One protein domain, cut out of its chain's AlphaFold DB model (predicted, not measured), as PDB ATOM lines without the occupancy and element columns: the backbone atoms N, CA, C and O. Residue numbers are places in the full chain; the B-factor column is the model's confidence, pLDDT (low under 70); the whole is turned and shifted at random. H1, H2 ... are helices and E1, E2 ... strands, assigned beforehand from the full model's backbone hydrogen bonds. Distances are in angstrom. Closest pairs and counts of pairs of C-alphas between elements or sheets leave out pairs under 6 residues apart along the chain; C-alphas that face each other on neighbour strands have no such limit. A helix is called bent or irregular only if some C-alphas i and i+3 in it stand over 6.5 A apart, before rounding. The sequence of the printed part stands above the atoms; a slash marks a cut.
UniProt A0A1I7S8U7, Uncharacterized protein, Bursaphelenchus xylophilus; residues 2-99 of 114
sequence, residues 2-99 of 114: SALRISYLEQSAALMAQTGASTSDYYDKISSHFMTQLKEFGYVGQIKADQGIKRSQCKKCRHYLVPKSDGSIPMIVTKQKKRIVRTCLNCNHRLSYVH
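Overview. This is residues 2 to 99 of the 114 residues of an uncharacterized protein of Bursaphelenchus xylophilus (UniProt A0A1I7S8U7). A long helical hairpin, H1 and H2 side by side, makes one side of this model, and a small hairpin of two strands, E1 and E2, makes the other. Between them, in the middle, lie the short helix H3 and the loop at residues 56 to 65, and the turn between E1 and E2 comes close to that loop at residues 58 to 61. The printed part has 98 residues with three named helices and then two named strands, in the order H1, H2, H3, E1, E2; the two-stranded sheet is antiparallel and the class is mostly helix. The whole is compact, with a radius of gyration of the C-alphas of 14.0 A, and spans 41 by 34 by 21 A.

Along the chain. H1, residues 2 to 23, begins at C-alpha 2 (265.777, 143.445, 168.458) and is 31.8 A long from first to last C-alpha. It is neither bent nor irregular, but only just: C-alphas 19 and 22 are 6.2 A apart. H2, residues 25 to 44, measures 28.9 A and ends at C-alpha 44 (270.050, 133.523, 168.339). H3, residues 51 to 55, measures 6.1 A. E1, residues 83 to 87, measures 12.7 A, and E2, residues 94 to 98, measures 13.3 A and ends at C-alpha 98 (278.757, 141.658, 195.085).

Arrangement. H1 and H2 form a helical hairpin and touch, with 31 pairs of C-alphas within 8 A. Their closest C-alphas, those of Ala 13 and Ser 31, are 4.2 A apart. They run opposite ways at a shallow tilt of 16 degrees. H1 and H3 are close but not clearly touching; their closest C-alphas, those of Glu 10 and Ile 53, are 7.4 A apart. H2 and H3 are apart. E1 and E2 form a hairpin of antiparallel neighbours, with 161 degrees between their directions. N 84 and O 97 are 2.8 A apart, as are N 95 and O 86, both within hydrogen-bond range. H1 and H2 are apart from both strands, and H3 is only just apart from E2, with closest C-alphas at 8.5 A. Each O i to N i+4 pair is within hydrogen-bond range in H2 and H3, and 16 of 18 are in H1.

Size, cuts and confidence. The two C-alphas farthest apart, those of Ser 2 and Lys 79, are 41.3 A from each other. The printed part has no cut. The link from H1 to H2 is tight, those from H2 to H3 and from E1 to E2 are short, and the link from H3 to E1, residues 56 to 82, is long. The mean pLDDT of the printed part is 78.0; residues 21 to 23 and 67 to 82 are under 70.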
ATOM      1  N   SER A   2     265.528 144.388 167.360       71.56
ATOM      2  CA  SER A   2     265.777 143.445 168.458       71.56
ATOM      3  C   SER A   2     265.580 144.002 169.875       71.56
ATOM      4  O   SER A   2     265.111 143.274 170.747       71.56
ATOM      5  N   ALA A   3     265.888 145.283 170.106       76.94
ATOM      6  CA  ALA A   3     265.728 145.924 171.414       76.94
ATOM      7  C   ALA A   3     264.258 145.980 171.870       76.94
ATOM      8  O   ALA A   3     263.963 145.621 173.004       76.94
ATOM      9  N   LEU A   4     263.329 146.324 170.967       85.94
ATOM     10  CA  LEU A   4     261.888 146.372 171.262       85.94
ATOM     11  C   LEU A   4     261.350 145.013 171.719       85.94
ATOM     12  O   LEU A   4     260.580 144.936 172.671       85.94
ATOM     13  N   ARG A   5     261.794 143.931 171.070       87.12
ATOM     14  CA  ARG A   5     261.375 142.570 171.418       87.12
ATOM     15  C   ARG A   5     261.909 142.133 172.781       87.12
ATOM     16  O   ARG A   5     261.190 141.473 173.519       87.12
ATOM     17  N   ILE A   6     263.139 142.518 173.122       86.69
ATOM     18  CA  ILE A   6     263.722 142.262 174.447       86.69
ATOM     19  C   ILE A   6     262.925 142.988 175.531       86.69
ATOM     20  O   ILE A   6     262.504 142.348 176.493       86.69
ATOM     21  N   SER A   7     262.664 144.284 175.342       88.25
ATOM     22  CA  SER A   7     261.883 145.079 176.292       88.25
ATOM     23  C   SER A   7     260.467 144.535 176.462       88.25
ATOM     24  O   SER A   7     259.994 144.417 177.587       88.25
ATOM     25  N   TYR A   8     259.809 144.146 175.365       92.44
ATOM     26  CA  TYR A   8     258.483 143.532 175.412       92.44
ATOM     27  C   TYR A   8     258.486 142.243 176.243       92.44
ATOM     28  O   TYR A   8     257.715 142.124 177.190       92.44
ATOM     29  N   LEU A   9     259.392 141.306 175.941       91.75
ATOM     30  CA  LEU A   9     259.468 140.024 176.650       91.75
ATOM     31  C   LEU A   9     259.768 140.205 178.143       91.75
ATOM     32  O   LEU A   9     259.177 139.516 178.970       91.75
ATOM     33  N   GLU A  10     260.655 141.138 178.497       90.00
ATOM     34  CA  GLU A  10     260.944 141.447 179.897       90.00
ATOM     35  C   GLU A  10     259.727 142.046 180.616       90.00
ATOM     36  O   GLU A  10     259.369 141.586 181.700       90.00
ATOM     37  N   GLN A  11     259.072 143.045 180.018       90.69
ATOM     38  CA  GLN A  11     257.910 143.705 180.618       90.69
ATOM     39  C   GLN A  11     256.733 142.738 180.776       90.69
ATOM     40  O   GLN A  11     256.100 142.710 181.831       90.69
ATOM     41  N   SER A  12     256.473 141.890 179.775       92.69
ATOM     42  CA  SER A  12     255.451 140.845 179.865       92.69
ATOM     43  C   SER A  12     255.776 139.826 180.958       92.69
ATOM     44  O   SER A  12     254.893 139.465 181.736       92.69
ATOM     45  N   ALA A  13     257.037 139.396 181.082       90.88
ATOM     46  CA  ALA A  13     257.448 138.488 182.150       90.88
ATOM     47  C   ALA A  13     257.259 139.103 183.545       90.88
ATOM     48  O   ALA A  13     256.770 138.424 184.454       90.88
ATOM     49  N   ALA A  14     257.627 140.377 183.702       88.44
ATOM     50  CA  ALA A  14     257.496 141.115 184.952       88.44
ATOM     51  C   ALA A  14     256.028 141.305 185.353       88.44
ATOM     52  O   ALA A  14     255.696 141.135 186.526       88.44
ATOM     53  N   LEU A  15     255.156 141.631 184.393       89.94
ATOM     54  CA  LEU A  15     253.723 141.795 184.626       89.94
ATOM     55  C   LEU A  15     253.093 140.482 185.100       89.94
ATOM     56  O   LEU A  15     252.445 140.456 186.140       89.94
ATOM     57  N   MET A  16     253.349 139.381 184.389       90.31
ATOM     58  CA  MET A  16     252.770 138.079 184.736       90.31
ATOM     59  C   MET A  16     253.238 137.592 186.108       90.31
ATOM     60  O   MET A  16     252.427 137.098 186.882       90.31
ATOM     61  N   ALA A  17     254.512 137.784 186.462       84.69
ATOM     62  CA  ALA A  17     254.998 137.414 187.793       84.69
ATOM     63  C   ALA A  17     254.365 138.255 188.915       84.69
ATOM     64  O   ALA A  17     254.098 137.741 189.997       84.69
ATOM     65  N   GLN A  18     254.093 139.540 188.666       83.50
ATOM     66  CA  GLN A  18     253.383 140.392 189.625       83.50
ATOM     67  C   GLN A  18     251.922 139.963 189.794       83.50
ATOM     68  O   GLN A  18     251.425 139.931 190.916       83.50
ATOM     69  N   THR A  19     251.244 139.597 188.702       83.88
ATOM     70  CA  THR A  19     249.868 139.081 188.744       83.88
ATOM     71  C   THR A  19     249.788 137.710 189.427       83.88
ATOM     72  O   THR A  19     248.850 137.451 190.181       83.88
ATOM     73  N   GLY A  20     250.774 136.838 189.198       72.94
ATOM     74  CA  GLY A  20     250.830 135.483 189.752       72.94
ATOM     75  C   GLY A  20     250.989 135.431 191.266       72.94
ATOM     76  O   GLY A  20     250.387 134.566 191.900       72.94
ATOM     77  N   ALA A  21     251.685 136.414 191.851       65.69
ATOM     78  CA  ALA A  21     251.927 136.503 193.291       65.69
ATOM     79  C   ALA A  21     250.648 136.499 194.155       65.69
ATOM     80  O   ALA A  21     250.723 136.209 195.347       65.69
ATOM     81  N   SER A  22     249.487 136.818 193.575       61.25
ATOM     82  CA  SER A  22     248.200 136.902 194.273       61.25
ATOM     83  C   SER A  22     247.127 135.929 193.772       61.25
ATOM     84  O   SER A  22     246.076 135.852 194.406       61.25
ATOM     85  N   THR A  23     247.333 135.203 192.663       63.06
ATOM     86  CA  THR A  23     246.207 134.553 191.957       63.06
ATOM     87  C   THR A  23     246.422 133.110 191.484       63.06
ATOM     88  O   THR A  23     245.469 132.338 191.571       63.06
ATOM     89  N   SER A  24     247.600 132.706 190.970       71.38
ATOM     90  CA  SER A  24     247.803 131.343 190.426       71.38
ATOM     91  C   SER A  24     249.236 131.044 189.945       71.38
ATOM     92  O   SER A  24     249.828 131.855 189.228       71.38
ATOM     93  N   ASP A  25     249.705 129.803 190.152       79.25
ATOM     94  CA  ASP A  25     250.911 129.204 189.536       79.25
ATOM     95  C   ASP A  25     250.937 129.285 187.993       79.25
ATOM     96  O   ASP A  25     251.987 129.147 187.356       79.25
ATOM     97  N   TYR A  26     249.778 129.464 187.355       85.44
ATOM     98  CA  TYR A  26     249.666 129.601 185.903       85.44
ATOM     99  C   TYR A  26     250.440 130.817 185.376       85.44
ATOM    100  O   TYR A  26     251.202 130.704 184.410       85.44
ATOM    101  N   TYR A  27     250.310 131.965 186.042       86.06
ATOM    102  CA  TYR A  27     250.995 133.193 185.641       86.06
ATOM    103  C   TYR A  27     252.515 133.092 185.819       86.06
ATOM    104  O   TYR A  27     253.276 133.608 184.997       86.06
ATOM    105  N   ASP A  28     252.975 132.330 186.810       82.88
ATOM    106  CA  ASP A  28     254.398 132.066 187.036       82.88
ATOM    107  C   ASP A  28     255.023 131.237 185.908       82.88
ATOM    108  O   ASP A  28     256.175 131.475 185.509       82.88
ATOM    109  N   LYS A  29     254.260 130.284 185.357       88.25
ATOM    110  CA  LYS A  29     254.661 129.504 184.178       88.25
ATOM    111  C   LYS A  29     254.739 130.389 182.936       88.25
ATOM    112  O   LYS A  29     255.726 130.296 182.205       88.25
ATOM    113  N   ILE A  30     253.771 131.287 182.732       90.44
ATOM    114  CA  ILE A  30     253.799 132.259 181.625       90.44
ATOM    115  C   ILE A  30     255.005 133.196 181.755       90.44
ATOM    116  O   ILE A  30     255.746 133.387 180.792       90.44
ATOM    117  N   SER A  31     255.255 133.740 182.947       89.50
ATOM    118  CA  SER A  31     256.423 134.590 183.197       89.50
ATOM    119  C   SER A  31     257.730 133.868 182.839       89.50
ATOM    120  O   SER A  31     258.571 134.389 182.101       89.50
ATOM    121  N   SER A  32     257.866 132.614 183.278       89.31
ATOM    122  CA  SER A  32     259.038 131.778 182.983       89.31
ATOM    123  C   SER A  32     259.176 131.453 181.487       89.31
ATOM    124  O   SER A  32     260.297 131.319 180.977       89.31
ATOM    125  N   HIS A  33     258.054 131.348 180.769       92.75
ATOM    126  CA  HIS A  33     258.031 131.170 179.319       92.75
ATOM    127  C   HIS A  33     258.597 132.403 178.599       92.75
ATOM    128  O   HIS A  33     259.523 132.260 177.799       92.75
ATOM    129  N   PHE A  34     258.145 133.612 178.949       92.69
ATOM    130  CA  PHE A  34     258.680 134.852 178.375       92.69
ATOM    131  C   PHE A  34     260.179 135.033 178.652       92.69
ATOM    132  O   PHE A  34     260.937 135.365 177.739       92.69
ATOM    133  N   MET A  35     260.651 134.725 179.866       90.56
ATOM    134  CA  MET A  35     262.089 134.774 180.177       90.56
ATOM    135  C   MET A  35     262.906 133.731 179.401       90.56
ATOM    136  O   MET A  35     264.064 133.971 179.044       90.56
ATOM    137  N   THR A  36     262.313 132.574 179.096       91.38
ATOM    138  CA  THR A  36     262.944 131.565 178.237       91.38
ATOM    139  C   THR A  36     263.071 132.062 176.802       91.38
ATOM    140  O   THR A  36     264.180 132.044 176.264       91.38
ATOM    141  N   GLN A  37     261.994 132.601 176.227       91.06
ATOM    142  CA  GLN A  37     262.023 133.201 174.891       91.06
ATOM    143  C   GLN A  37     263.024 134.357 174.804       91.06
ATOM    144  O   GLN A  37     263.738 134.491 173.814       91.06
ATOM    145  N   LEU A  38     263.131 135.169 175.858       89.62
ATOM    146  CA  LEU A  38     264.100 136.258 175.928       89.62
ATOM    147  C   LEU A  38     265.545 135.746 175.850       89.62
ATOM    148  O   LEU A  38     266.374 136.315 175.136       89.62
ATOM    149  N   LYS A  39     265.852 134.656 176.563       86.88
ATOM    150  CA  LYS A  39     267.173 134.016 176.523       86.88
ATOM    151  C   LYS A  39     267.473 133.441 175.139       86.88
ATOM    152  O   LYS A  39     268.582 133.629 174.644       86.88
ATOM    153  N   GLU A  40     266.513 132.745 174.539       89.06
ATOM    154  CA  GLU A  40     266.649 132.153 173.205       89.06
ATOM    155  C   GLU A  40     266.854 133.230 172.142       89.06
ATOM    156  O   GLU A  40     267.798 133.152 171.364       89.06
ATOM    157  N   PHE A  41     266.051 134.294 172.176       87.00
ATOM    158  CA  PHE A  41     266.192 135.420 171.261       87.00
ATOM    159  C   PHE A  41     267.544 136.125 171.421       87.00
ATOM    160  O   PHE A  41     268.203 136.435 170.430       87.00
ATOM    161  N   GLY A  42     267.998 136.331 172.662       83.88
ATOM    162  CA  GLY A  42     269.329 136.871 172.935       83.88
ATOM    163  C   GLY A  42     270.457 135.969 172.426       83.88
ATOM    164  O   GLY A  42     271.454 136.470 171.914       83.88
ATOM    165  N   TYR A  43     270.301 134.646 172.522       82.81
ATOM    166  CA  TYR A  43     271.274 133.686 172.000       82.81
ATOM    167  C   TYR A  43     271.322 133.698 170.466       82.81
ATOM    168  O   TYR A  43     272.392 133.901 169.897       82.81
ATOM    169  N   VAL A  44     270.168 133.553 169.807       84.06
ATOM    170  CA  VAL A  44     270.050 133.523 168.339       84.06
ATOM    171  C   VAL A  44     270.495 134.845 167.719       84.06
ATOM    172  O   VAL A  44     271.249 134.851 166.753       84.06
ATOM    173  N   GLY A  45     270.086 135.975 168.297       79.12
ATOM    174  CA  GLY A  45     270.483 137.298 167.818       79.12
ATOM    175  C   GLY A  45     271.909 137.713 168.198       79.12
ATOM    176  O   GLY A  45     272.309 138.823 167.864       79.12
ATOM    177  N   GLN A  46     272.649 136.883 168.948       79.44
ATOM    178  CA  GLN A  46     273.924 137.236 169.593       79.44
ATOM    179  C   GLN A  46     273.871 138.538 170.416       79.44
ATOM    180  O   GLN A  46     274.854 139.269 170.562       79.44
ATOM    181  N   ILE A  47     272.714 138.821 171.013       80.19
ATOM    182  CA  ILE A  47     272.470 140.029 171.797       80.19
ATOM    183  C   ILE A  47     272.689 139.716 173.267       80.19
ATOM    184  O   ILE A  47     271.958 138.951 173.901       80.19
ATOM    185  N   LYS A  48     273.699 140.358 173.851       77.12
ATOM    186  CA  LYS A  48     273.929 140.280 175.292       77.12
ATOM    187  C   LYS A  48     272.851 141.085 176.011       77.12
ATOM    188  O   LYS A  48     272.920 142.307 176.041       77.12
ATOM    189  N   ALA A  49     271.908 140.381 176.639       74.25
ATOM    190  CA  ALA A  49     270.962 140.999 177.563       74.25
ATOM    191  C   ALA A  49     271.703 141.770 178.667       74.25
ATOM    192  O   ALA A  49     272.762 141.322 179.147       74.25
ATOM    193  N   ASP A  50     271.120 142.903 179.052       78.94
ATOM    194  CA  ASP A  50     271.655 143.776 180.086       78.94
ATOM    195  C   ASP A  50     271.771 143.047 181.439       78.94
ATOM    196  O   ASP A  50     271.088 142.052 181.717       78.94
ATOM    197  N   GLN A  51     272.705 143.493 182.280       77.31
ATOM    198  CA  GLN A  51     272.937 142.865 183.578       77.31
ATOM    199  C   GLN A  51     271.747 143.038 184.528       77.31
ATOM    200  O   GLN A  51     271.520 142.142 185.339       77.31
ATOM    201  N   GLY A  52     270.973 144.121 184.417       78.19
ATOM    202  CA  GLY A  52     269.720 144.315 185.146       78.19
ATOM    203  C   GLY A  52     268.723 143.195 184.852       78.19
ATOM    204  O   GLY A  52     268.301 142.494 185.772       78.19
ATOM    205  N   ILE A  53     268.488 142.925 183.566       80.88
ATOM    206  CA  ILE A  53     267.606 141.852 183.073       80.88
ATOM    207  C   ILE A  53     268.085 140.472 183.549       80.88
ATOM    208  O   ILE A  53     267.320 139.603 183.961       80.88
ATOM    209  N   LYS A  54     269.400 140.231 183.544       81.38
ATOM    210  CA  LYS A  54     269.947 138.958 184.044       81.38
ATOM    211  C   LYS A  54     269.760 138.785 185.551       81.38
ATOM    212  O   LYS A  54     269.685 137.649 186.017       81.38
ATOM    213  N   ARG A  55     269.728 139.885 186.306       81.50
ATOM    214  CA  ARG A  55     269.558 139.910 187.768       81.50
ATOM    215  C   ARG A  55     268.090 139.874 188.202       81.50
ATOM    216  O   ARG A  55     267.833 139.606 189.380       81.50
ATOM    217  N   SER A  56     267.154 140.131 187.288       82.69
ATOM    218  CA  SER A  56     265.707 140.088 187.527       82.69
ATOM    219  C   SER A  56     265.097 138.695 187.349       82.69
ATOM    220  O   SER A  56     263.900 138.544 187.536       82.69
ATOM    221  N   GLN A  57     265.890 137.649 187.083       86.38
ATOM    222  CA  GLN A  57     265.395 136.268 186.981       86.38
ATOM    223  C   GLN A  57     266.197 135.257 187.796       86.38
ATOM    224  O   GLN A  57     267.392 135.416 188.070       86.38
ATOM    225  N   CYS A  58     265.542 134.147 188.122       85.56
ATOM    226  CA  CYS A  58     266.194 132.978 188.679       85.56
ATOM    227  C   CYS A  58     266.993 132.222 187.609       85.56
ATOM    228  O   CYS A  58     266.453 131.792 186.597       85.56
ATOM    229  N   LYS A  59     268.275 131.943 187.866       84.69
ATOM    230  CA  LYS A  59     269.111 131.149 186.944       84.69
ATOM    231  C   LYS A  59     268.699 129.675 186.840       84.69
ATOM    232  O   LYS A  59     269.069 129.028 185.865       84.69
ATOM    233  N   LYS A  60     267.967 129.151 187.831       85.56
ATOM    234  CA  LYS A  60     267.537 127.745 187.892       85.56
ATOM    235  C   LYS A  60     266.189 127.540 187.198       85.56
ATOM    236  O   LYS A  60     266.132 126.869 186.176       85.56
ATOM    237  N   CYS A  61     265.123 128.145 187.722       81.06
ATOM    238  CA  CYS A  61     263.765 127.969 187.192       81.06
ATOM    239  C   CYS A  61     263.330 129.045 186.188       81.06
ATOM    240  O   CYS A  61     262.231 128.948 185.662       81.06
ATOM    241  N   ARG A  62     264.165 130.064 185.917       85.31
ATOM    242  CA  ARG A  62     263.880 131.172 184.975       85.31
ATOM    243  C   ARG A  62     262.680 132.044 185.345       85.31
ATOM    244  O   ARG A  62     262.307 132.924 184.583       85.31
ATOM    245  N   HIS A  63     262.133 131.843 186.534       83.88
ATOM    246  CA  HIS A  63     261.077 132.672 187.083       83.88
ATOM    247  C   HIS A  63     261.584 134.097 187.352       83.88
ATOM    248  O   HIS A  63     262.709 134.273 187.846       83.88
ATOM    249  N   TYR A  64     260.764 135.095 187.025       85.00
ATOM    250  CA  TYR A  64     261.067 136.501 187.277       85.00
ATOM    251  C   TYR A  64     261.044 136.786 188.785       85.00
ATOM    252  O   TYR A  64     260.187 136.314 189.520       85.00
ATOM    253  N   LEU A  65     262.024 137.534 189.275       81.94
ATOM    254  CA  LEU A  65     262.168 137.859 190.687       81.94
ATOM    255  C   LEU A  65     261.463 139.181 190.961       81.94
ATOM    256  O   LEU A  65     262.045 140.248 190.764       81.94
ATOM    257  N   VAL A  66     260.220 139.094 191.427       73.31
ATOM    258  CA  VAL A  66     259.441 140.265 191.832       73.31
ATOM    259  C   VAL A  66     260.082 140.875 193.090       73.31
ATOM    260  O   VAL A  66     260.312 140.156 194.070       73.31
ATOM    261  N   PRO A  67     260.438 142.173 193.083       67.62
ATOM    262  CA  PRO A  67     260.819 142.882 194.300       67.62
ATOM    263  C   PRO A  67     259.673 142.818 195.311       67.62
ATOM    264  O   PRO A  67     258.509 142.873 194.922       67.62
ATOM    265  N   LYS A  68     259.974 142.721 196.607       63.94
ATOM    266  CA  LYS A  68     258.917 142.836 197.614       63.94
ATOM    267  C   LYS A  68     258.258 144.220 197.522       63.94
ATOM    268  O   LYS A  68     258.908 145.195 197.144       63.94
ATOM    269  N   SER A  69     256.971 144.291 197.855       58.53
ATOM    270  CA  SER A  69     256.143 145.507 197.784       58.53
ATOM    271  C   SER A  69     256.635 146.650 198.680       58.53
ATOM    272  O   SER A  69     256.362 147.810 198.396       58.53
ATOM    273  N   ASP A  70     257.406 146.336 199.718       57.91
ATOM    274  CA  ASP A  70     258.105 147.287 200.590       57.91
ATOM    275  C   ASP A  70     259.411 147.833 199.971       57.91
ATOM    276  O   ASP A  70     260.162 148.555 200.623       57.91
ATOM    277  N   GLY A  71     259.728 147.454 198.727       53.94
ATOM    278  CA  GLY A  71     260.993 147.771 198.068       53.94
ATOM    279  C   GLY A  71     262.195 147.042 198.677       53.94
ATOM    280  O   GLY A  71     263.329 147.248 198.226       53.94
ATOM    281  N   SER A  72     261.989 146.172 199.673       48.34
ATOM    282  CA  SER A  72     263.080 145.489 200.351       48.34
ATOM    283  C   SER A  72     263.608 144.356 199.472       48.34
ATOM    284  O   SER A  72     262.964 143.348 199.168       48.34
ATOM    285  N   ILE A  73     264.846 144.520 199.022       55.19
ATOM    286  CA  ILE A  73     265.607 143.419 198.447       55.19
ATOM    287  C   ILE A  73     266.118 142.616 199.647       55.19
ATOM    288  O   ILE A  73     266.759 143.216 200.509       55.19
ATOM    289  N   PRO A  74     265.898 141.292 199.741       50.03
ATOM    290  CA  PRO A  74     266.553 140.505 200.779       50.03
ATOM    291  C   PRO A  74     268.072 140.699 200.640       50.03
ATOM    292  O   PRO A  74     268.698 140.298 199.659       50.03
ATOM    293  N   MET A  75     268.659 141.427 201.586       46.91
ATOM    294  CA  MET A  75     270.071 141.786 201.606       46.91
ATOM    295  C   MET A  75     270.717 141.049 202.769       46.91
ATOM    296  O   MET A  75     270.576 141.441 203.920       46.91
ATOM    297  N   ILE A  76     271.448 139.976 202.470       47.38
ATOM    298  CA  ILE A  76     272.342 139.354 203.452       47.38
ATOM    299  C   ILE A  76     273.730 139.968 203.264       47.38
ATOM    300  O   ILE A  76     274.541 139.480 202.473       47.38
ATOM    301  N   VAL A  77     274.001 141.059 203.984       47.25
ATOM    302  CA  VAL A  77     275.315 141.718 203.988       47.25
ATOM    303  C   VAL A  77     276.284 140.876 204.822       47.25
ATOM    304  O   VAL A  77     276.203 140.837 206.044       47.25
ATOM    305  N   THR A  78     277.222 140.189 204.168       48.97
ATOM    306  CA  THR A  78     278.324 139.494 204.854       48.97
ATOM    307  C   THR A  78     279.512 140.447 205.041       48.97
ATOM    308  O   THR A  78     279.897 141.154 204.110       48.97
ATOM    309  N   LYS A  79     280.097 140.478 206.251       49.84
ATOM    310  CA  LYS A  79     281.079 141.487 206.716       49.84
ATOM    311  C   LYS A  79     282.314 141.687 205.817       49.84
ATOM    312  O   LYS A  79     282.883 142.768 205.828       49.84
ATOM    313  N   GLN A  80     282.727 140.685 205.038       55.81
ATOM    314  CA  GLN A  80     283.961 140.755 204.233       55.81
ATOM    315  C   GLN A  80     283.757 141.258 202.797       55.81
ATOM    316  O   GLN A  80     284.687 141.776 202.188       55.81
ATOM    317  N   LYS A  81     282.557 141.103 202.232       57.34
ATOM    318  CA  LYS A  81     282.178 141.623 200.912       57.34
ATOM    319  C   LYS A  81     280.690 141.900 201.004       57.34
ATOM    320  O   LYS A  81     279.925 140.941 201.077       57.34
ATOM    321  N   LYS A  82     280.274 143.172 201.021       68.12
ATOM    322  CA  LYS A  82     278.848 143.525 200.976       68.12
ATOM    323  C   LYS A  82     278.254 142.753 199.790       68.12
ATOM    324  O   LYS A  82     278.686 142.945 198.659       68.12
ATOM    325  N   ARG A  83     277.375 141.782 200.032       72.88
ATOM    326  CA  ARG A  83     276.763 140.937 198.995       72.88
ATOM    327  C   ARG A  83     275.252 141.092 199.088       72.88
ATOM    328  O   ARG A  83     274.709 141.182 200.180       72.88
ATOM    329  N   ILE A  84     274.575 141.134 197.949       74.88
ATOM    330  CA  ILE A  84     273.115 141.055 197.862       74.88
ATOM    331  C   ILE A  84     272.776 139.596 197.598       74.88
ATOM    332  O   ILE A  84     273.292 139.026 196.637       74.88
ATOM    333  N   VAL A  85     271.917 138.998 198.423       76.75
ATOM    334  CA  VAL A  85     271.476 137.608 198.254       76.75
ATOM    335  C   VAL A  85     269.987 137.589 197.953       76.75
ATOM    336  O   VAL A  85     269.166 137.711 198.851       76.75
ATOM    337  N   ARG A  86     269.627 137.392 196.685       76.94
ATOM    338  CA  ARG A  86     268.233 137.203 196.276       76.94
ATOM    339  C   ARG A  86     267.873 135.725 196.328       76.94
ATOM    340  O   ARG A  86     268.536 134.915 195.685       76.94
ATOM    341  N   THR A  87     266.813 135.379 197.044       80.06
ATOM    342  CA  THR A  87     266.259 134.019 197.047       80.06
ATOM    343  C   THR A  87     265.045 133.979 196.133       80.06
ATOM    344  O   THR A  87     264.144 134.802 196.260       80.06
ATOM    345  N   CYS A  88     265.026 133.038 195.193       80.12
ATOM    346  CA  CYS A  88     263.855 132.781 194.366       80.12
ATOM    347  C   CYS A  88     262.761 132.129 195.215       80.12
ATOM    348  O   CYS A  88     262.998 131.056 195.758       80.12
ATOM    349  N   LEU A  89     261.578 132.737 195.291       76.38
ATOM    350  CA  LEU A  89     260.462 132.200 196.082       76.38
ATOM    351  C   LEU A  89     259.807 130.963 195.445       76.38
ATOM    352  O   LEU A  89     259.215 130.165 196.154       76.38
ATOM    353  N   ASN A  90     259.991 130.754 194.137       77.75
ATOM    354  CA  ASN A  90     259.476 129.580 193.428       77.75
ATOM    355  C   ASN A  90     260.333 128.313 193.667       77.75
ATOM    356  O   ASN A  90     259.812 127.234 193.916       77.75
ATOM    357  N   CYS A  91     261.672 128.409 193.617       80.62
ATOM    358  CA  CYS A  91     262.553 127.224 193.712       80.62
ATOM    359  C   CYS A  91     263.620 127.277 194.816       80.62
ATOM    360  O   CYS A  91     264.533 126.446 194.829       80.62
ATOM    361  N   ASN A  92     263.571 128.285 195.691       81.00
ATOM    362  CA  ASN A  92     264.518 128.532 196.787       81.00
ATOM    363  C   ASN A  92     265.994 128.684 196.375       81.00
ATOM    364  O   ASN A  92     266.893 128.723 197.218       81.00
ATOM    365  N   HIS A  93     266.274 128.818 195.076       84.88
ATOM    366  CA  HIS A  93     267.624 129.055 194.586       84.88
ATOM    367  C   HIS A  93     268.116 130.446 195.006       84.88
ATOM    368  O   HIS A  93     267.420 131.447 194.820       84.88
ATOM    369  N   ARG A  94     269.335 130.508 195.551       83.19
ATOM    370  CA  ARG A  94     269.959 131.739 196.049       83.19
ATOM    371  C   ARG A  94     270.922 132.308 195.013       83.19
ATOM    372  O   ARG A  94     271.855 131.638 194.583       83.19
ATOM    373  N   LEU A  95     270.726 133.569 194.659       79.94
ATOM    374  CA  LEU A  95     271.602 134.340 193.787       79.94
ATOM    375  C   LEU A  95     272.363 135.343 194.639       79.94
ATOM    376  O   LEU A  95     271.745 136.166 195.308       79.94
ATOM    377  N   SER A  96     273.693 135.293 194.604       78.75
ATOM    378  CA  SER A  96     274.530 136.272 195.293       78.75
ATOM    379  C   SER A  96     275.212 137.209 194.301       78.75
ATOM    380  O   SER A  96     275.759 136.777 193.287       78.75
ATOM    381  N   TYR A  97     275.177 138.499 194.608       75.75
ATOM    382  CA  TYR A  97     275.834 139.558 193.854       75.75
ATOM    383  C   TYR A  97     276.758 140.313 194.792       75.75
ATOM    384  O   TYR A  97     276.404 140.541 195.944       75.75
ATOM    385  N   VAL A  98     277.932 140.720 194.322       75.56
ATOM    386  CA  VAL A  98     278.757 141.658 195.085       75.56
ATOM    387  C   VAL A  98     278.073 143.024 195.028       75.56
ATOM    388  O   VAL A  98     277.822 143.547 193.946       75.56
ATOM    389  N   HIS A  99     277.734 143.570 196.191       70.38
ATOM    390  CA  HIS A  99     277.308 144.949 196.350       70.38
ATOM    391  C   HIS A  99     278.557 145.816 196.381       70.38
ATOM    392  O   HIS A  99     279.233 145.936 197.401       70.38
TER     393      HIS A  99